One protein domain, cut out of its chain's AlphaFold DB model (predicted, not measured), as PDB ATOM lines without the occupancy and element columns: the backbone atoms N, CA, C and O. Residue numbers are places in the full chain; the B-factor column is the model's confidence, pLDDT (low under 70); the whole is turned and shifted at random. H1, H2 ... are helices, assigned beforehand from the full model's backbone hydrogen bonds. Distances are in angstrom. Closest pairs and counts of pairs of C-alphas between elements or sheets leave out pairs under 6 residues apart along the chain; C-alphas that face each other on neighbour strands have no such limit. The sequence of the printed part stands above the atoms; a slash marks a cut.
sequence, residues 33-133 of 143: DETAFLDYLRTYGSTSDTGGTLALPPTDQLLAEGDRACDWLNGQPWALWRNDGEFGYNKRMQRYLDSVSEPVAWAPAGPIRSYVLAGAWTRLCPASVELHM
ATOM      1  N   ASP A  33     162.012 191.540 231.556       97.00
ATOM      2  CA  ASP A  33     161.141 190.928 232.561       97.00
ATOM      3  C   ASP A  33     159.906 191.805 232.831       97.00
ATOM      4  O   ASP A  33     159.918 192.749 233.628       97.00
ATOM      5  N   GLU A  34     158.810 191.481 232.146       96.94
ATOM      6  CA  GLU A  34     157.526 192.177 232.291       96.94
ATOM      7  C   GLU A  34     156.855 191.898 233.638       96.94
ATOM      8  O   GLU A  34     156.149 192.754 234.172       96.94
ATOM      9  N   THR A  35     157.102 190.725 234.222       96.44
ATOM     10  CA  THR A  35     156.503 190.357 235.509       96.44
ATOM     11  C   THR A  35     157.125 191.193 236.620       96.44
ATOM     12  O   THR A  35     156.404 191.863 237.361       96.44
ATOM     13  N   ALA A  36     158.459 191.258 236.666       95.06
ATOM     14  CA  ALA A  36     159.178 192.089 237.625       95.06
ATOM     15  C   ALA A  36     158.889 193.585 237.441       95.06
ATOM     16  O   ALA A  36     158.892 194.336 238.417       95.06
ATOM     17  N   PHE A  37     158.619 194.032 236.211       96.31
ATOM     18  CA  PHE A  37     158.167 195.396 235.949       96.31
ATOM     19  C   PHE A  37     156.816 195.696 236.612       96.31
ATOM     20  O   PHE A  37     156.688 196.684 237.335       96.31
ATOM     21  N   LEU A  38     155.811 194.840 236.418       94.44
ATOM     22  CA  LEU A  38     154.493 195.043 237.024       94.44
ATOM     23  C   LEU A  38     154.549 194.931 238.554       94.44
ATOM     24  O   LEU A  38     153.915 195.730 239.243       94.44
ATOM     25  N   ASP A  39     155.340 194.003 239.094       93.19
ATOM     26  CA  ASP A  39     155.568 193.882 240.540       93.19
ATOM     27  C   ASP A  39     156.246 195.123 241.125       93.19
ATOM     28  O   ASP A  39     155.844 195.618 242.184       93.19
ATOM     29  N   TYR A  40     157.219 195.686 240.405       92.62
ATOM     30  CA  TYR A  40     157.834 196.957 240.768       92.62
ATOM     31  C   TYR A  40     156.785 198.074 240.853       92.62
ATOM     32  O   TYR A  40     156.761 198.812 241.836       92.62
ATOM     33  N   LEU A  41     155.873 198.176 239.883       92.38
ATOM     34  CA  LEU A  41     154.837 199.214 239.895       92.38
ATOM     35  C   LEU A  41     153.793 199.022 240.993       92.38
ATOM     36  O   LEU A  41     153.347 200.009 241.571       92.38
ATOM     37  N   ARG A  42     153.429 197.782 241.335       89.44
ATOM     38  CA  ARG A  42     152.556 197.520 242.494       89.44
ATOM     39  C   ARG A  42     153.206 197.967 243.800       89.44
ATOM     40  O   ARG A  42     152.509 198.451 244.686       89.44
ATOM     41  N   THR A  43     154.522 197.796 243.900       87.75
ATOM     42  CA  THR A  43     155.290 198.065 245.122       87.75
ATOM     43  C   THR A  43     155.632 199.545 245.281       87.75
ATOM     44  O   THR A  43     155.527 200.083 246.378       87.75
ATOM     45  N   TYR A  44     156.036 200.208 244.197       87.69
ATOM     46  CA  TYR A  44     156.626 201.552 244.240       87.69
ATOM     47  C   TYR A  44     155.879 202.585 243.396       87.69
ATOM     48  O   TYR A  44     156.191 203.766 243.468       87.69
ATOM     49  N   GLY A  45     154.910 202.174 242.575       85.06
ATOM     50  CA  GLY A  45     154.275 203.051 241.589       85.06
ATOM     51  C   GLY A  45     153.355 204.129 242.168       85.06
ATOM     52  O   GLY A  45     152.977 205.033 241.426       85.06
ATOM     53  N   SER A  46     152.998 204.058 243.456       77.69
ATOM     54  CA  SER A  46     152.119 205.024 244.128       77.69
ATOM     55  C   SER A  46     152.881 205.914 245.115       77.69
ATOM     56  O   SER A  46     153.733 205.427 245.850       77.69
ATOM     57  N   THR A  47     152.522 207.202 245.197       63.50
ATOM     58  CA  THR A  47     152.928 208.114 246.292       63.50
ATOM     59  C   THR A  47     152.082 207.980 247.551       63.50
ATOM     60  O   THR A  47     152.347 208.660 248.538       63.50
ATOM     61  N   SER A  48     151.000 207.201 247.525       57.19
ATOM     62  CA  SER A  48     150.096 207.127 248.668       57.19
ATOM     63  C   SER A  48     150.712 206.275 249.782       57.19
ATOM     64  O   SER A  48     150.618 205.049 249.741       57.19
ATOM     65  N   ASP A  49     151.264 206.934 250.805       53.12
ATOM     66  CA  ASP A  49     151.753 206.346 252.070       53.12
ATOM     67  C   ASP A  49     150.687 205.531 252.841       53.12
ATOM     68  O   ASP A  49     150.954 204.956 253.894       53.12
ATOM     69  N   THR A  50     149.451 205.459 252.343       50.06
ATOM     70  CA  THR A  50     148.298 204.828 252.998       50.06
ATOM     71  C   THR A  50     148.228 203.303 252.864       50.06
ATOM     72  O   THR A  50     147.204 202.718 253.209       50.06
ATOM     73  N   GLY A  51     149.284 202.628 252.397       52.97
ATOM     74  CA  GLY A  51     149.357 201.157 252.398       52.97
ATOM     75  C   GLY A  51     148.307 200.452 251.525       52.97
ATOM     76  O   GLY A  51     148.116 199.243 251.646       52.97
ATOM     77  N   GLY A  52     147.615 201.191 250.652       57.72
ATOM     78  CA  GLY A  52     146.685 200.634 249.676       57.72
ATOM     79  C   GLY A  52     147.434 200.044 248.483       57.72
ATOM     80  O   GLY A  52     148.364 200.656 247.963       57.72
ATOM     81  N   THR A  53     147.024 198.861 248.027       63.72
ATOM     82  CA  THR A  53     147.536 198.282 246.779       63.72
ATOM     83  C   THR A  53     147.143 199.184 245.610       63.72
ATOM     84  O   THR A  53     145.955 199.418 245.384       63.72
ATOM     85  N   LEU A  54     148.127 199.685 244.857       76.44
ATOM     86  CA  LEU A  54     147.862 200.434 243.632       76.44
ATOM     87  C   LEU A  54     147.136 199.524 242.633       76.44
ATOM     88  O   LEU A  54     147.685 198.511 242.192       76.44
ATOM     89  N   ALA A  55     145.913 199.895 242.259       79.50
ATOM     90  CA  ALA A  55     145.232 199.267 241.139       79.50
ATOM     91  C   ALA A  55     145.957 199.675 239.853       79.50
ATOM     92  O   ALA A  55     145.904 200.832 239.435       79.50
ATOM     93  N   LEU A  56     146.682 198.731 239.252       85.50
ATOM     94  CA  LEU A  56     147.371 198.999 238.001       85.50
ATOM     95  C   LEU A  56     146.349 199.190 236.867       85.50
ATOM     96  O   LEU A  56     145.380 198.429 236.790       85.50
ATOM     97  N   PRO A  57     146.566 200.168 235.970       85.62
ATOM     98  CA  PRO A  57     145.824 200.250 234.718       85.62
ATOM     99  C   PRO A  57     146.103 199.014 233.839       85.62
ATOM    100  O   PRO A  57     146.965 198.194 234.182       85.62
ATOM    101  N   PRO A  58     145.398 198.867 232.703       91.25
ATOM    102  CA  PRO A  58     145.641 197.778 231.765       91.25
ATOM    103  C   PRO A  58     147.132 197.602 231.439       91.25
ATOM    104  O   PRO A  58     147.859 198.568 231.196       91.25
ATOM    105  N   THR A  59     147.592 196.350 231.488       92.31
ATOM    106  CA  THR A  59     149.011 195.992 231.354       92.31
ATOM    107  C   THR A  59     149.618 196.480 230.042       92.31
ATOM    108  O   THR A  59     150.756 196.937 230.036       92.31
ATOM    109  N   ASP A  60     148.858 196.440 228.953       93.62
ATOM    110  CA  ASP A  60     149.263 196.924 227.632       93.62
ATOM    111  C   ASP A  60     149.629 198.412 227.642       93.62
ATOM    112  O   ASP A  60     150.621 198.803 227.033       93.62
ATOM    113  N   GLN A  61     148.898 199.241 228.391       91.69
ATOM    114  CA  GLN A  61     149.214 200.663 228.514       91.69
ATOM    115  C   GLN A  61     150.540 200.879 229.257       91.69
ATOM    116  O   GLN A  61     151.369 201.684 228.830       91.69
ATOM    117  N   LEU A  62     150.756 200.145 230.354       93.00
ATOM    118  CA  LEU A  62     151.991 200.240 231.141       93.00
ATOM    119  C   LEU A  62     153.206 199.779 230.342       93.00
ATOM    120  O   LEU A  62     154.238 200.450 230.364       93.00
ATOM    121  N   LEU A  63     153.073 198.656 229.634       94.88
ATOM    122  CA  LEU A  63     154.123 198.144 228.763       94.88
ATOM    123  C   LEU A  63     154.399 199.117 227.617       94.88
ATOM    124  O   LEU A  63     155.560 199.423 227.385       94.88
ATOM    125  N   ALA A  64     153.372 199.696 226.987       93.94
ATOM    126  CA  ALA A  64     153.557 200.655 225.900       93.94
ATOM    127  C   ALA A  64     154.344 201.906 226.329       93.94
ATOM    128  O   ALA A  64     155.213 202.370 225.594       93.94
ATOM    129  N   GLU A  65     154.096 202.465 227.518       93.00
ATOM    130  CA  GLU A  65     154.930 203.572 228.019       93.00
ATOM    131  C   GLU A  65     156.339 203.122 228.386       93.00
ATOM    132  O   GLU A  65     157.292 203.864 228.151       93.00
ATOM    133  N   GLY A  66     156.480 201.926 228.958       94.00
ATOM    134  CA  GLY A  66     157.789 201.355 229.235       94.00
ATOM    135  C   GLY A  66     158.608 201.160 227.959       94.00
ATOM    136  O   GLY A  66     159.781 201.526 227.920       94.00
ATOM    137  N   ASP A  67     157.974 200.686 226.891       95.44
ATOM    138  CA  ASP A  67     158.581 200.511 225.576       95.44
ATOM    139  C   ASP A  67     158.963 201.864 224.961       95.44
ATOM    140  O   ASP A  67     160.097 202.019 224.514       95.44
ATOM    141  N   ARG A  68     158.109 202.897 225.067       94.38
ATOM    142  CA  ARG A  68     158.476 204.276 224.676       94.38
ATOM    143  C   ARG A  68     159.718 204.778 225.413       94.38
ATOM    144  O   ARG A  68     160.591 205.403 224.806       94.38
ATOM    145  N   ALA A  69     159.822 204.498 226.710       93.00
ATOM    146  CA  ALA A  69     160.988 204.870 227.504       93.00
ATOM    147  C   ALA A  69     162.252 204.114 227.066       93.00
ATOM    148  O   ALA A  69     163.343 204.693 227.050       93.00
ATOM    149  N   CYS A  70     162.118 202.838 226.708       93.94
ATOM    150  CA  CYS A  70     163.207 202.019 226.189       93.94
ATOM    151  C   CYS A  70     163.669 202.476 224.798       93.94
ATOM    152  O   CYS A  70     164.872 202.612 224.571       93.94
ATOM    153  N   ASP A  71     162.741 202.797 223.899       94.81
ATOM    154  CA  ASP A  71     163.038 203.310 222.560       94.81
ATOM    155  C   ASP A  71     163.759 204.655 222.617       94.81
ATOM    156  O   ASP A  71     164.780 204.850 221.951       94.81
ATOM    157  N   TRP A  72     163.292 205.570 223.471       94.00
ATOM    158  CA  TRP A  72     163.980 206.841 223.675       94.00
ATOM    159  C   TRP A  72     165.406 206.637 224.188       94.00
ATOM    160  O   TRP A  72     166.323 207.310 223.709       94.00
ATOM    161  N   LEU A  73     165.599 205.710 225.138       91.44
ATOM    162  CA  LEU A  73     166.915 205.398 225.691       91.44
ATOM    163  C   LEU A  73     167.849 204.842 224.614       91.44
ATOM    164  O   LEU A  73     168.993 205.278 224.543       91.44
ATOM    165  N   ASN A  74     167.357 203.956 223.744       90.62
ATOM    166  CA  ASN A  74     168.117 203.400 222.620       90.62
ATOM    167  C   ASN A  74     168.560 204.460 221.601       90.62
ATOM    168  O   ASN A  74     169.575 204.278 220.931       90.62
ATOM    169  N   GLY A  75     167.822 205.566 221.488       90.81
ATOM    170  CA  GLY A  75     168.208 206.714 220.666       90.81
ATOM    171  C   GLY A  75     169.289 207.606 221.290       90.81
ATOM    172  O   GLY A  75     169.738 208.553 220.644       90.81
ATOM    173  N   GLN A  76     169.703 207.353 222.537       89.00
ATOM    174  CA  GLN A  76     170.689 208.182 223.224       89.00
ATOM    175  C   GLN A  76     172.131 207.756 222.912       89.00
ATOM    176  O   GLN A  76     172.405 206.611 222.559       89.00
ATOM    177  N   PRO A  77     173.112 208.651 223.109       87.00
ATOM    178  CA  PRO A  77     174.512 208.260 223.056       87.00
ATOM    179  C   PRO A  77     174.864 207.255 224.166       87.00
ATOM    180  O   PRO A  77     174.542 207.469 225.346       87.00
ATOM    181  N   TRP A  78     175.601 206.206 223.790       84.44
ATOM    182  CA  TRP A  78     176.173 205.226 224.720       84.44
ATOM    183  C   TRP A  78     177.132 205.891 225.710       84.44
ATOM    184  O   TRP A  78     177.755 206.915 225.403       84.44
ATOM    185  N   ALA A  79     177.258 205.308 226.900       83.19
ATOM    186  CA  ALA A  79     178.101 205.856 227.966       83.19
ATOM    187  C   ALA A  79     179.075 204.850 228.581       83.19
ATOM    188  O   ALA A  79     179.694 205.173 229.586       83.19
ATOM    189  N   LEU A  80     179.280 203.694 227.939       72.00
ATOM    190  CA  LEU A  80     180.175 202.617 228.389       72.00
ATOM    191  C   LEU A  80     181.533 203.091 228.953       72.00
ATOM    192  O   LEU A  80     182.046 202.489 229.888       72.00
ATOM    193  N   TRP A  81     182.114 204.167 228.407       69.00
ATOM    194  CA  TRP A  81     183.391 204.755 228.850       69.00
ATOM    195  C   TRP A  81     183.291 206.221 229.303       69.00
ATOM    196  O   TRP A  81     184.313 206.866 229.545       69.00
ATOM    197  N   ARG A  82     182.083 206.790 229.359       76.94
ATOM    198  CA  ARG A  82     181.868 208.213 229.647       76.94
ATOM    199  C   ARG A  82     181.395 208.374 231.081       76.94
ATOM    200  O   ARG A  82     180.327 207.888 231.421       76.94
ATOM    201  N   ASN A  83     182.168 209.085 231.896       74.94
ATOM    202  CA  ASN A  83     181.880 209.275 233.323       74.94
ATOM    203  C   ASN A  83     181.294 210.657 233.651       74.94
ATOM    204  O   ASN A  83     181.165 211.012 234.823       74.94
ATOM    205  N   ASP A  84     180.947 211.446 232.634       80.00
ATOM    206  CA  ASP A  84     180.401 212.785 232.830       80.00
ATOM    207  C   ASP A  84     179.002 212.717 233.454       80.00
ATOM    208  O   ASP A  84     178.185 211.849 233.132       80.00
ATOM    209  N   GLY A  85     178.687 213.678 234.327       77.69
ATOM    210  CA  GLY A  85     177.411 213.709 235.048       77.69
ATOM    211  C   GLY A  85     176.170 213.766 234.144       77.69
ATOM    212  O   GLY A  85     175.083 213.385 234.577       77.69
ATOM    213  N   GLU A  86     176.309 214.186 232.879       82.00
ATOM    214  CA  GLU A  86     175.214 214.197 231.897       82.00
ATOM    215  C   GLU A  86     174.713 212.800 231.509       82.00
ATOM    216  O   GLU A  86     173.578 212.656 231.036       82.00
ATOM    217  N   PHE A  87     175.548 211.779 231.712       81.50
ATOM    218  CA  PHE A  87     175.241 210.385 231.422       81.50
ATOM    219  C   PHE A  87     174.625 209.657 232.621       81.50
ATOM    220  O   PHE A  87     174.158 208.524 232.470       81.50
ATOM    221  N   GLY A  88     174.579 210.312 233.785       82.19
ATOM    222  CA  GLY A  88     173.983 209.784 235.004       82.19
ATOM    223  C   GLY A  88     172.472 209.564 234.887       82.19
ATOM    224  O   GLY A  88     171.756 210.298 234.200       82.19
ATOM    225  N   TYR A  89     171.989 208.561 235.620       82.06
ATOM    226  CA  TYR A  89     170.602 208.091 235.597       82.06
ATOM    227  C   TYR A  89     169.571 209.218 235.782       82.06
ATOM    228  O   TYR A  89     168.706 209.420 234.930       82.06
ATOM    229  N   ASN A  90     169.714 210.025 236.839       84.50
ATOM    230  CA  ASN A  90     168.764 211.101 237.156       84.50
ATOM    231  C   ASN A  90     168.683 212.165 236.053       84.50
ATOM    232  O   ASN A  90     167.601 212.658 235.743       84.50
ATOM    233  N   LYS A  91     169.818 212.514 235.434       87.75
ATOM    234  CA  LYS A  91     169.850 213.505 234.350       87.75
ATOM    235  C   LYS A  91     169.167 212.981 233.091       87.75
ATOM    236  O   LYS A  91     168.434 213.734 232.459       87.75
ATOM    237  N   ARG A  92     169.350 211.703 232.748       88.56
ATOM    238  CA  ARG A  92     168.612 211.070 231.641       88.56
ATOM    239  C   ARG A  92     167.123 211.004 231.906       88.56
ATOM    240  O   ARG A  92     166.357 211.350 231.018       88.56
ATOM    241  N   MET A  93     166.729 210.586 233.108       89.38
ATOM    242  CA  MET A  93     165.320 210.531 233.485       89.38
ATOM    243  C   MET A  93     164.667 211.901 233.334       89.38
ATOM    244  O   MET A  93     163.626 212.004 232.694       89.38
ATOM    245  N   GLN A  94     165.323 212.959 233.820       90.62
ATOM    246  CA  GLN A  94     164.828 214.318 233.634       90.62
ATOM    247  C   GLN A  94     164.712 214.689 232.150       90.62
ATOM    248  O   GLN A  94     163.657 215.147 231.738       90.62
ATOM    249  N   ARG A  95     165.734 214.420 231.321       92.06
ATOM    250  CA  ARG A  95     165.659 214.703 229.875       92.06
ATOM    251  C   ARG A  95     164.519 213.966 229.178       92.06
ATOM    252  O   ARG A  95     163.901 214.542 228.290       92.06
ATOM    253  N   TYR A  96     164.250 212.713 229.553       91.38
ATOM    254  CA  TYR A  96     163.097 212.003 229.010       91.38
ATOM    255  C   TYR A  96     161.815 212.719 229.416       91.38
ATOM    256  O   TYR A  96     161.030 213.063 228.541       91.38
ATOM    257  N   LEU A  97     161.633 212.985 230.715       90.50
ATOM    258  CA  LEU A  97     160.436 213.638 231.246       90.50
ATOM    259  C   LEU A  97     160.206 215.015 230.610       90.50
ATOM    260  O   LEU A  97     159.073 215.331 230.268       90.50
ATOM    261  N   ASP A  98     161.270 215.781 230.372       91.44
ATOM    262  CA  ASP A  98     161.212 217.075 229.682       91.44
ATOM    263  C   ASP A  98     160.862 216.929 228.189       91.44
ATOM    264  O   ASP A  98     160.284 217.835 227.593       91.44
ATOM    265  N   SER A  99     161.214 215.796 227.569       90.50
ATOM    266  CA  SER A  99     160.933 215.515 226.154       90.50
ATOM    267  C   SER A  99     159.513 215.006 225.892       90.50
ATOM    268  O   SER A  99     159.035 215.102 224.762       90.50
ATOM    269  N   VAL A 100     158.827 214.486 226.914       87.31
ATOM    270  CA  VAL A 100     157.460 213.961 226.802       87.31
ATOM    271  C   VAL A 100     156.442 214.932 227.398       87.31
ATOM    272  O   VAL A 100     156.266 215.032 228.607       87.31
ATOM    273  N   SER A 101     155.712 215.633 226.535       79.44
ATOM    274  CA  SER A 101     154.629 216.542 226.943       79.44
ATOM    275  C   SER A 101     153.253 215.870 227.008       79.44
ATOM    276  O   SER A 101     152.330 216.409 227.617       79.44
ATOM    277  N   GLU A 102     153.100 214.694 226.394       83.25
ATOM    278  CA  GLU A 102     151.816 213.998 226.324       83.25
ATOM    279  C   GLU A 102     151.436 213.374 227.676       83.25
ATOM    280  O   GLU A 102     152.278 212.718 228.307       83.25
ATOM    281  N   PRO A 103     150.175 213.523 228.122       81.81
ATOM    282  CA  PRO A 103     149.683 212.832 229.304       81.81
ATOM    283  C   PRO A 103     149.629 211.316 229.067       81.81
ATOM    284  O   PRO A 103     149.343 210.845 227.967       81.81
ATOM    285  N   VAL A 104     149.871 210.537 230.121       86.50
ATOM    286  CA  VAL A 104     149.688 209.078 230.082       86.50
ATOM    287  C   VAL A 104     148.215 208.722 230.281       86.50
ATOM    288  O   VAL A 104     147.516 209.366 231.062       86.50
ATOM    289  N   ALA A 105     147.747 207.676 229.596       85.81
ATOM    290  CA  ALA A 105     146.326 207.322 229.525       85.81
ATOM    291  C   ALA A 105     145.682 206.992 230.886       85.81
ATOM    292  O   ALA A 105     144.481 207.172 231.060       85.81
ATOM    293  N   TRP A 106     146.473 206.538 231.859       84.75
ATOM    294  CA  TRP A 106     146.009 206.197 233.207       84.75
ATOM    295  C   TRP A 106     146.112 207.340 234.220       84.75
ATOM    296  O   TRP A 106     145.767 207.151 235.389       84.75
ATOM    297  N   ALA A 107     146.628 208.506 233.834       81.81
ATOM    298  CA  ALA A 107     146.691 209.638 234.749       81.81
ATOM    299  C   ALA A 107     145.273 210.181 235.042       81.81
ATOM    300  O   ALA A 107     144.447 210.243 234.131       81.81
ATOM    301  N   PRO A 108     144.974 210.608 236.287       78.25
ATOM    302  CA  PRO A 108     145.874 210.681 237.444       78.25
ATOM    303  C   PRO A 108     145.842 209.441 238.360       78.25
ATOM    304  O   PRO A 108     146.534 209.427 239.369       78.25
ATOM    305  N   ALA A 109     145.016 208.434 238.058       78.88
ATOM    306  CA  ALA A 109     144.699 207.343 238.987       78.88
ATOM    307  C   ALA A 109     145.695 206.166 238.970       78.88
ATOM    308  O   ALA A 109     145.642 205.314 239.854       78.88
ATOM    309  N   GLY A 110     146.567 206.083 237.962       84.25
ATOM    310  CA  GLY A 110     147.574 205.029 237.845       84.25
ATOM    311  C   GLY A 110     148.948 205.405 238.423       84.25
ATOM    312  O   GLY A 110     149.092 206.430 239.090       84.25
ATOM    313  N   PRO A 111     149.981 204.583 238.162       88.94
ATOM    314  CA  PRO A 111     151.316 204.814 238.693       88.94
ATOM    315  C   PRO A 111     151.921 206.119 238.179       88.94
ATOM    316  O   PRO A 111     151.695 206.536 237.035       88.94
ATOM    317  N   ILE A 112     152.764 206.723 239.011       88.69
ATOM    318  CA  ILE A 112     153.505 207.926 238.639       88.69
ATOM    319  C   ILE A 112     154.475 207.580 237.521       88.69
ATOM    320  O   ILE A 112     155.219 206.598 237.584       88.69
ATOM    321  N   ARG A 113     154.491 208.434 236.499       89.00
ATOM    322  CA  ARG A 113     155.266 208.220 235.276       89.00
ATOM    323  C   ARG A 113     156.758 207.986 235.529       89.00
ATOM    324  O   ARG A 113     157.354 207.161 234.849       89.00
ATOM    325  N   SER A 114     157.359 208.654 236.517       89.38
ATOM    326  CA  SER A 114     158.769 208.443 236.877       89.38
ATOM    327  C   SER A 114     159.046 207.024 237.389       89.38
ATOM    328  O   SER A 114     160.076 206.455 237.038       89.38
ATOM    329  N   TYR A 115     158.127 206.414 238.146       91.62
ATOM    330  CA  TYR A 115     158.250 205.012 238.558       91.62
ATOM    331  C   TYR A 115     158.027 204.051 237.389       91.62
ATOM    332  O   TYR A 115     158.735 203.053 237.283       91.62
ATOM    333  N   VAL A 116     157.112 204.370 236.468       92.75
ATOM    334  CA  VAL A 116     156.952 203.612 235.211       92.75
ATOM    335  C   VAL A 116     158.258 203.600 234.421       92.75
ATOM    336  O   VAL A 116     158.725 202.538 234.025       92.75
ATOM    337  N   LEU A 117     158.912 204.750 234.291       92.38
ATOM    338  CA  LEU A 117     160.225 204.863 233.662       92.38
ATOM    339  C   LEU A 117     161.310 204.073 234.385       92.38
ATOM    340  O   LEU A 117     162.054 203.320 233.757       92.38
ATOM    341  N   ALA A 118     161.399 204.238 235.704       91.62
ATOM    342  CA  ALA A 118     162.415 203.570 236.497       91.62
ATOM    343  C   ALA A 118     162.284 202.045 236.417       91.62
ATOM    344  O   ALA A 118     163.280 201.343 236.215       91.62
ATOM    345  N   GLY A 119     161.052 201.541 236.500       93.94
ATOM    346  CA  GLY A 119     160.734 200.136 236.289       93.94
ATOM    347  C   GLY A 119     161.075 199.679 234.871       93.94
ATOM    348  O   GLY A 119     161.727 198.653 234.709       93.94
ATOM    349  N   ALA A 120     160.704 200.443 233.843       95.62
ATOM    350  CA  ALA A 120     160.954 200.072 232.453       95.62
ATOM    351  C   ALA A 120     162.450 199.947 232.143       95.62
ATOM    352  O   ALA A 120     162.904 198.931 231.623       95.62
ATOM    353  N   TRP A 121     163.251 200.930 232.536       93.31
ATOM    354  CA  TRP A 121     164.694 200.892 232.312       93.31
ATOM    355  C   TRP A 121     165.365 199.735 233.058       93.31
ATOM    356  O   TRP A 121     166.200 199.034 232.495       93.31
ATOM    357  N   THR A 122     164.963 199.466 234.299       92.75
ATOM    358  CA  THR A 122     165.590 198.400 235.096       92.75
ATOM    359  C   THR A 122     165.078 196.995 234.781       92.75
ATOM    360  O   THR A 122     165.788 196.032 235.064       92.75
ATOM    361  N   ARG A 123     163.867 196.849 234.225       96.12
ATOM    362  CA  ARG A 123     163.199 195.546 234.044       96.12
ATOM    363  C   ARG A 123     162.841 195.226 232.599       96.12
ATOM    364  O   ARG A 123     162.949 194.075 232.203       96.12
ATOM    365  N   LEU A 124     162.447 196.208 231.795       96.12
ATOM    366  CA  LEU A 124     162.011 195.977 230.415       96.12
ATOM    367  C   LEU A 124     163.146 196.066 229.386       96.12
ATOM    368  O   LEU A 124     163.163 195.287 228.435       96.12
ATOM    369  N   CYS A 125     164.099 196.980 229.578       94.50
ATOM    370  CA  CYS A 125     165.277 197.135 228.713       94.50
ATOM    371  C   CYS A 125     166.605 197.244 229.489       94.50
ATOM    372  O   CYS A 125     167.393 198.166 229.246       94.50
ATOM    373  N   PRO A 126     166.913 196.288 230.386       92.62
ATOM    374  CA  PRO A 126     168.123 196.351 231.202       92.62
ATOM    375  C   PRO A 126     169.410 196.286 230.361       92.62
ATOM    376  O   PRO A 126     170.396 196.928 230.703       92.62
ATOM    377  N   ALA A 127     169.387 195.612 229.207       88.62
ATOM    378  CA  ALA A 127     170.500 195.621 228.255       88.62
ATOM    379  C   ALA A 127     170.793 197.024 227.694       88.62
ATOM    380  O   ALA A 127     171.945 197.444 227.607       88.62
ATOM    381  N   SER A 128     169.749 197.779 227.342       88.00
ATOM    382  CA  SER A 128     169.899 199.164 226.892       88.00
ATOM    383  C   SER A 128     170.481 200.021 228.007       88.00
ATOM    384  O   SER A 128     171.394 200.805 227.770       88.00
ATOM    385  N   VAL A 129     170.006 199.844 229.236       87.69
ATOM    386  CA  VAL A 129     170.557 200.536 230.401       87.69
ATOM    387  C   VAL A 129     172.042 200.232 230.592       87.69
ATOM    388  O   VAL A 129     172.818 201.169 230.752       87.69
ATOM    389  N   GLU A 130     172.455 198.972 230.481       86.00
ATOM    390  CA  GLU A 130     173.858 198.566 230.596       86.00
ATOM    391  C   GLU A 130     174.765 199.301 229.595       86.00
ATOM    392  O   GLU A 130     175.836 199.784 229.955       86.00
ATOM    393  N   LEU A 131     174.318 199.481 228.350       85.00
ATOM    394  CA  LEU A 131     175.082 200.186 227.307       85.00
ATOM    395  C   LEU A 131     175.123 201.712 227.500       85.00
ATOM    396  O   LEU A 131     176.018 202.410 227.004       85.00
ATOM    397  N   HIS A 132     174.133 202.253 228.205       86.00
ATOM    398  CA  HIS A 132     173.950 203.688 228.384       86.00
ATOM    399  C   HIS A 132     174.306 204.168 229.786       86.00
ATOM    400  O   HIS A 132     174.249 205.370 230.015       86.00
ATOM    401  N   MET A 133     174.696 203.313 230.727       80.50
ATOM    402  CA  MET A 133     175.201 203.773 232.017       80.50
ATOM    403  C   MET A 133     176.730 203.857 232.016       80.50
ATOM    404  O   MET A 133     177.397 203.026 231.402       80.50
TER     405      MET A 133
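This is residues 33 to 133 of the 143 residues of an uncharacterized protein of Humibacillus sp. DSM 29435 (UniProt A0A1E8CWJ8). Two helices crossed at about a right angle, H2 and H4, make the core of this domain; H1 packs beside H4, and the short H5 turns off the end of H4 to run beside the last part of H2. H3 lies across from H1, near the first part of H4, and two long loops, residues 45 to 58 and 75 to 88, reach out to the two ends of the longest axis. The printed part has 101 residues with five named helices, H1 to H5 in chain order, and no named strand; its class is all helix. The whole is compact, with a radius of gyration of the C-alphas of 13.8 A, yet elongated in outline, with spans of 42 by 27 by 25 A.

Start at the longest helix, H2, residues 59 to 74. It touches H4, residues 113 to 124, about perpendicular at 76 degrees; look at Gly 66 and Ala 120, whose C-alphas, the closest of the two, are 4.7 A apart. H4 is the hub, touching four other helices. It touches H1, residues 34 to 44, with the C-alphas of Phe 37 and Arg 123 closest at 5.4 A; they run opposite ways at a steep tilt of 35.1 degrees, only just past shallow. With residues 114 to 117 alone H4 only just touches H3, residues 89 to 99, with 3 pairs of C-alphas within 8 A; the closest, Met 93 and Leu 117, are 7.6 A apart. H5, residues 126 to 132, and H4 touch only at the corner, and only just, with 3 pairs of C-alphas within 8 A; the C-alphas of Trp 121 and Val 129 are closest at 6.2 A. H2 touches H5 with residues 70 to 74 alone, at a shallow tilt of 25 degrees, the same way; the C-alphas of Asn 74 and Ser 128 are closest at 6.3 A. H1 and H3 are apart. In H1, H2, H3, H4 and H5 every O i to N i+4 pair is within hydrogen-bond range.

Find C-alpha 59 at (149.011, 195.992, 231.354); from there H2 runs 22.3 A to C-alpha 74 at (168.117, 203.400, 222.620). H1 measures 15.2 A, H3 15.4 A and H4 14.8 A. H5 ends at C-alpha 132, (173.950, 203.688, 228.384).

The C-alphas farthest apart, those of Thr 50 and Trp 81, are 42.6 A apart. The printed part has no cut. The links H1 to H2, H2 to H3 and H3 to H4 are long; H4 to H5 is tight. The model's pLDDT is under 70 at residues 47 to 53 and 81.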